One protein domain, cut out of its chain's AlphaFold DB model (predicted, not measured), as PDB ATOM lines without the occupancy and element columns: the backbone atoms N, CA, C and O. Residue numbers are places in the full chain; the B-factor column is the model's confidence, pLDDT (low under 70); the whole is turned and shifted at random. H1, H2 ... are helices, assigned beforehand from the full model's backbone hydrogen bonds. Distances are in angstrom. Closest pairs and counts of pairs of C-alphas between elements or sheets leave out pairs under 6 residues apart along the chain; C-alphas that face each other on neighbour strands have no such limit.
ATOM      1  N   TYR A   7     185.641 115.707 101.301       94.81
ATOM      2  CA  TYR A   7     185.303 114.305 101.543       94.81
ATOM      3  C   TYR A   7     184.080 114.150 102.457       94.81
ATOM      4  O   TYR A   7     183.210 113.333 102.167       94.81
ATOM      5  N   ASP A   8     183.979 114.952 103.520       95.50
ATOM      6  CA  ASP A   8     182.828 114.923 104.430       95.50
ATOM      7  C   ASP A   8     181.564 115.405 103.691       95.50
ATOM      8  O   ASP A   8     180.520 114.761 103.766       95.50
ATOM      9  N   LEU A   9     181.674 116.477 102.894       94.12
ATOM     10  CA  LEU A   9     180.571 117.024 102.091       94.12
ATOM     11  C   LEU A   9     180.083 116.042 101.020       94.12
ATOM     12  O   LEU A   9     178.881 115.823 100.890       94.12
ATOM     13  N   LYS A  10     181.007 115.416 100.283       96.88
ATOM     14  CA  LYS A  10     180.686 114.433  99.239       96.88
ATOM     15  C   LYS A  10     179.923 113.230  99.794       96.88
ATOM     16  O   LYS A  10     179.069 112.687  99.103       96.88
ATOM     17  N   ASN A  11     180.248 112.810 101.015       96.12
ATOM     18  CA  ASN A  11     179.638 111.646 101.654       96.12
ATOM     19  C   ASN A  11     178.491 112.010 102.607       96.12
ATOM     20  O   ASN A  11     177.936 111.115 103.237       96.12
ATOM     21  N   VAL A  12     178.145 113.299 102.732       94.12
ATOM     22  CA  VAL A  12     177.153 113.810 103.696       94.12
ATOM     23  C   VAL A  12     177.445 113.286 105.109       94.12
ATOM     24  O   VAL A  12     176.569 112.833 105.842       94.12
ATOM     25  N   TYR A  13     178.725 113.295 105.478       93.75
ATOM     26  CA  TYR A  13     179.196 112.653 106.693       93.75
ATOM     27  C   TYR A  13     179.444 113.676 107.796       93.75
ATOM     28  O   TYR A  13     180.391 114.464 107.750       93.75
ATOM     29  N   LEU A  14     178.596 113.633 108.822       92.25
ATOM     30  CA  LEU A  14     178.767 114.396 110.047       92.25
ATOM     31  C   LEU A  14     178.242 113.569 111.233       92.25
ATOM     32  O   LEU A  14     177.068 113.658 111.561       92.25
ATOM     33  N   PRO A  15     179.073 112.763 111.912       92.81
ATOM     34  CA  PRO A  15     178.587 111.819 112.929       92.81
ATOM     35  C   PRO A  15     177.878 112.523 114.101       92.81
ATOM     36  O   PRO A  15     176.944 111.992 114.695       92.81
ATOM     37  N   PHE A  16     178.233 113.783 114.366       90.69
ATOM     38  CA  PHE A  16     177.589 114.608 115.385       90.69
ATOM     39  C   PHE A  16     176.083 114.825 115.131       90.69
ATOM     40  O   PHE A  16     175.312 114.860 116.081       90.69
ATOM     41  N   ILE A  17     175.602 114.895 113.882       88.31
ATOM     42  CA  ILE A  17     174.145 115.020 113.648       88.31
ATOM     43  C   ILE A  17     173.375 113.729 113.962       88.31
ATOM     44  O   ILE A  17     172.153 113.765 114.059       88.31
ATOM     45  N   ALA A  18     174.079 112.613 114.170       88.12
ATOM     46  CA  ALA A  18     173.532 111.366 114.694       88.12
ATOM     47  C   ALA A  18     173.732 111.220 116.222       88.12
ATOM     48  O   ALA A  18     173.436 110.170 116.785       88.12
ATOM     49  N   GLY A  19     174.243 112.253 116.906       88.62
ATOM     50  CA  GLY A  19     174.524 112.227 118.348       88.62
ATOM     51  C   GLY A  19     175.815 111.499 118.736       88.62
ATOM     52  O   GLY A  19     176.147 111.400 119.919       88.62
ATOM     53  N   GLU A  20     176.586 111.009 117.766       92.25
ATOM     54  CA  GLU A  20     177.855 110.337 118.033       92.25
ATOM     55  C   GLU A  20     178.915 111.339 118.514       92.25
ATOM     56  O   GLU A  20     179.009 112.461 118.023       92.25
ATOM     57  N   GLY A  21     179.737 110.947 119.492       90.75
ATOM     58  CA  GLY A  21     180.801 111.806 120.032       90.75
ATOM     59  C   GLY A  21     180.336 112.911 120.994       90.75
ATOM     60  O   GLY A  21     181.163 113.700 121.444       90.75
ATOM     61  N   MET A  22     179.051 112.954 121.368       90.56
ATOM     62  CA  MET A  22     178.486 113.963 122.285       90.56
ATOM     63  C   MET A  22     178.415 113.528 123.752       90.56
ATOM     64  O   MET A  22     177.790 114.206 124.563       90.56
ATOM     65  N   GLY A  23     179.067 112.420 124.120       89.81
ATOM     66  CA  GLY A  23     178.920 111.806 125.446       89.81
ATOM     67  C   GLY A  23     179.114 112.779 126.615       89.81
ATOM     68  O   GLY A  23     178.306 112.768 127.536       89.81
ATOM     69  N   LYS A  24     180.118 113.670 126.540       89.38
ATOM     70  CA  LYS A  24     180.359 114.691 127.576       89.38
ATOM     71  C   LYS A  24     179.187 115.658 127.721       89.38
ATOM     72  O   LYS A  24     178.718 115.851 128.834       89.38
ATOM     73  N   TYR A  25     178.691 116.204 126.610       88.81
ATOM     74  CA  TYR A  25     177.544 117.115 126.608       88.81
ATOM     75  C   TYR A  25     176.306 116.432 127.195       88.81
ATOM     76  O   TYR A  25     175.669 116.971 128.088       88.81
ATOM     77  N   PHE A  26     176.003 115.205 126.768       87.75
ATOM     78  CA  PHE A  26     174.801 114.495 127.220       87.75
ATOM     79  C   PHE A  26     174.838 114.114 128.706       87.75
ATOM     80  O   PHE A  26     173.792 113.844 129.293       87.75
ATOM     81  N   SER A  27     176.029 114.073 129.305       87.50
ATOM     82  CA  SER A  27     176.218 113.843 130.739       87.50
ATOM     83  C   SER A  27     176.365 115.121 131.569       87.50
ATOM     84  O   SER A  27     176.394 115.025 132.793       87.50
ATOM     85  N   ASP A  28     176.498 116.291 130.939       89.06
ATOM     86  CA  ASP A  28     176.793 117.546 131.629       89.06
ATOM     87  C   ASP A  28     175.494 118.253 132.075       89.06
ATOM     88  O   ASP A  28     174.641 118.562 131.234       89.06
ATOM     89  N   PRO A  29     175.316 118.547 133.378       85.75
ATOM     90  CA  PRO A  29     174.131 119.249 133.868       85.75
ATOM     91  C   PRO A  29     173.961 120.665 133.299       85.75
ATOM     92  O   PRO A  29     172.831 121.099 133.088       85.75
ATOM     93  N   ALA A  30     175.053 121.385 133.022       86.69
ATOM     94  CA  ALA A  30     175.010 122.727 132.444       86.69
ATOM     95  C   ALA A  30     174.586 122.705 130.968       86.69
ATOM     96  O   ALA A  30     173.995 123.667 130.480       86.69
ATOM     97  N   PHE A  31     174.825 121.590 130.270       85.62
ATOM     98  CA  PHE A  31     174.304 121.356 128.923       85.62
ATOM     99  C   PHE A  31     172.815 120.966 128.909       85.62
ATOM    100  O   PHE A  31     172.196 120.944 127.846       85.62
ATOM    101  N   CYS A  32     172.208 120.694 130.069       67.31
ATOM    102  CA  CYS A  32     170.800 120.315 130.199       67.31
ATOM    103  C   CYS A  32     169.885 121.453 130.708       67.31
ATOM    104  O   CYS A  32     169.175 121.252 131.693       67.31
ATOM    105  N   PRO A  33     169.774 122.622 130.041       59.16
ATOM    106  CA  PRO A  33     168.641 123.517 130.270       59.16
ATOM    107  C   PRO A  33     167.350 122.996 129.599       59.16
ATOM    108  O   PRO A  33     166.310 123.656 129.643       59.16
ATOM    109  N   LEU A  34     167.395 121.819 128.961       59.59
ATOM    110  CA  LEU A  34     166.237 121.139 128.389       59.59
ATOM    111  C   LEU A  34     165.369 120.557 129.512       59.59
ATOM    112  O   LEU A  34     165.870 119.948 130.452       59.59
ATOM    113  N   LYS A  35     164.043 120.695 129.405       64.56
ATOM    114  CA  LYS A  35     163.078 120.138 130.379       64.56
ATOM    115  C   LYS A  35     163.132 118.601 130.498       64.56
ATOM    116  O   LYS A  35     162.421 118.042 131.328       64.56
ATOM    117  N   GLN A  36     163.901 117.932 129.639       68.31
ATOM    118  CA  GLN A  36     163.991 116.481 129.482       68.31
ATOM    119  C   GLN A  36     165.449 116.069 129.247       68.31
ATOM    120  O   GLN A  36     166.265 116.882 128.806       68.31
ATOM    121  N   SER A  37     165.779 114.810 129.545       74.94
ATOM    122  CA  SER A  37     167.134 114.292 129.355       74.94
ATOM    123  C   SER A  37     167.507 114.264 127.865       74.94
ATOM    124  O   SER A  37     166.660 113.912 127.044       74.94
ATOM    125  N   PRO A  38     168.782 114.495 127.492       77.12
ATOM    126  CA  PRO A  38     169.278 114.255 126.133       77.12
ATOM    127  C   PRO A  38     169.017 112.837 125.603       77.12
ATOM    128  O   PRO A  38     169.050 112.615 124.397       77.12
ATOM    129  N   LYS A  39     168.766 111.866 126.495       76.06
ATOM    130  CA  LYS A  39     168.371 110.498 126.131       76.06
ATOM    131  C   LYS A  39     166.903 110.377 125.717       76.06
ATOM    132  O   LYS A  39     166.593 109.500 124.917       76.06
ATOM    133  N   ASP A  40     166.034 111.222 126.264       82.44
ATOM    134  CA  ASP A  40     164.589 111.182 126.018       82.44
ATOM    135  C   ASP A  40     164.231 111.902 124.711       82.44
ATOM    136  O   ASP A  40     163.347 111.454 123.983       82.44
ATOM    137  N   ASP A  41     164.964 112.972 124.379       86.06
ATOM    138  CA  ASP A  41     164.852 113.683 123.100       86.06
ATOM    139  C   ASP A  41     166.238 114.045 122.517       86.06
ATOM    140  O   ASP A  41     166.734 115.171 122.669       86.06
ATOM    141  N   PRO A  42     166.895 113.087 121.832       85.94
ATOM    142  CA  PRO A  42     168.211 113.302 121.237       85.94
ATOM    143  C   PRO A  42     168.222 114.387 120.157       85.94
ATOM    144  O   PRO A  42     169.229 115.070 119.987       85.94
ATOM    145  N   ALA A  43     167.115 114.576 119.431       89.06
ATOM    146  CA  ALA A  43     167.049 115.546 118.342       89.06
ATOM    147  C   ALA A  43     167.179 116.979 118.876       89.06
ATOM    148  O   ALA A  43     167.971 117.768 118.355       89.06
ATOM    149  N   VAL A  44     166.463 117.300 119.958       89.12
ATOM    150  CA  VAL A  44     166.565 118.612 120.611       89.12
ATOM    151  C   VAL A  44     167.960 118.827 121.205       89.12
ATOM    152  O   VAL A  44     168.523 119.914 121.058       89.12
ATOM    153  N   ALA A  45     168.563 117.797 121.807       89.56
ATOM    154  CA  ALA A  45     169.920 117.882 122.347       89.56
ATOM    155  C   ALA A  45     170.975 118.143 121.259       89.56
ATOM    156  O   ALA A  45     171.832 119.011 121.429       89.56
ATOM    157  N   ILE A  46     170.891 117.456 120.117       91.19
ATOM    158  CA  ILE A  46     171.785 117.661 118.966       91.19
ATOM    159  C   ILE A  46     171.624 119.078 118.395       91.19
ATOM    160  O   ILE A  46     172.616 119.750 118.100       91.19
ATOM    161  N   MET A  47     170.386 119.570 118.282       89.75
ATOM    162  CA  MET A  47     170.124 120.936 117.827       89.75
ATOM    163  C   MET A  47     170.696 121.976 118.792       89.75
ATOM    164  O   MET A  47     171.343 122.922 118.340       89.75
ATOM    165  N   HIS A  48     170.535 121.786 120.104       89.94
ATOM    166  CA  HIS A  48     171.138 122.671 121.098       89.94
ATOM    167  C   HIS A  48     172.670 122.637 121.021       89.94
ATOM    168  O   HIS A  48     173.308 123.687 120.958       89.94
ATOM    169  N   TRP A  49     173.262 121.442 120.919       90.44
ATOM    170  CA  TRP A  49     174.703 121.273 120.726       90.44
ATOM    171  C   TRP A  49     175.215 122.077 119.531       90.44
ATOM    172  O   TRP A  49     176.213 122.785 119.652       90.44
ATOM    173  N   SER A  50     174.504 122.041 118.399       89.06
ATOM    174  CA  SER A  50     174.908 122.759 117.183       89.06
ATOM    175  C   SER A  50     175.047 124.275 117.385       89.06
ATOM    176  O   SER A  50     175.821 124.921 116.678       89.06
ATOM    177  N   GLN A  51     174.343 124.828 118.377       88.25
ATOM    178  CA  GLN A  51     174.360 126.249 118.717       88.25
ATOM    179  C   GLN A  51     175.483 126.614 119.693       88.25
ATOM    180  O   GLN A  51     175.938 127.755 119.677       88.25
ATOM    181  N   VAL A  52     175.934 125.675 120.534       88.56
ATOM    182  CA  VAL A  52     176.859 125.969 121.648       88.56
ATOM    183  C   VAL A  52     178.244 125.340 121.500       88.56
ATOM    184  O   VAL A  52     179.170 125.751 122.192       88.56
ATOM    185  N   PHE A  53     178.430 124.356 120.611       87.62
ATOM    186  CA  PHE A  53     179.688 123.598 120.540       87.62
ATOM    187  C   PHE A  53     180.900 124.439 120.132       87.62
ATOM    188  O   PHE A  53     182.034 124.101 120.467       87.62
ATOM    189  N   GLY A  54     180.681 125.489 119.341       86.69
ATOM    190  CA  GLY A  54     181.744 126.311 118.794       86.69
ATOM    191  C   GLY A  54     181.435 127.775 119.011       86.69
ATOM    192  O   GLY A  54     180.406 128.255 118.551       86.69
TER     193      GLY A  54
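This is residues 7 to 54 of the 166 residues of the protein "Isopentenyl diphosphate isomerase/L-lactate dehydrogenase-like FMN-dependent dehydrogenase" of Geomicrobium halophilum (UniProt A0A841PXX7). A small body, made of the helix H4, the short helices H2 and H3 and a long loop of residues 28 to 41, has an arm sticking out of it: residues 7 to 15, with the short helix H1, residues 7 to 10, at its far end. H2 and H3 follow each other on one side of H4, and the loop then folds back from H3 to H4. The printed part has 48 residues with four named helices, in the order H1, H2, H3, H4, and no named strand; the class is all helix. It is only just compact, close to loose, with a radius of gyration of the C-alphas of 11.5 A, and it spans 36 by 21 by 16 A, the arm making much of the length.

H1 is residues 7 to 10, beginning at C-alpha 7 at (185.303, 114.305, 101.543). H2 is residues 15 to 18, and H3 is residues 23 to 27. H4, residues 42 to 52, is 15.3 A long and ends at C-alpha 52 at (176.859, 125.969, 121.648).

H1 touches no helix and is apart from H2, H3 and H4. H2 and H4 only just touch, with 3 pairs of C-alphas within 8 A; the closest C-alphas, of Ile 17 and Ile 46, are 6.4 A apart. H3 and H4 are close but not clearly touching; their closest C-alphas, of Phe 26 and Ala 45, are 7.7 A apart. H2 and H3 are apart. In H3 every O i to N i+4 pair is within hydrogen-bond range, in H4 6 of 7 are, and H1 and H2 are too short for such a pair.

The C-alphas of Tyr 7 and Lys 35, the two farthest apart, are 36.9 A apart. Residues 7 to 15 stand free; without them the body spans 21 by 18 by 15 A. The printed part has no cut. The links H1 to H2 and H2 to H3 are tight, and H3 to H4 is long. The mean pLDDT of the printed part is 86.3, and residues 32 to 36 are under 70.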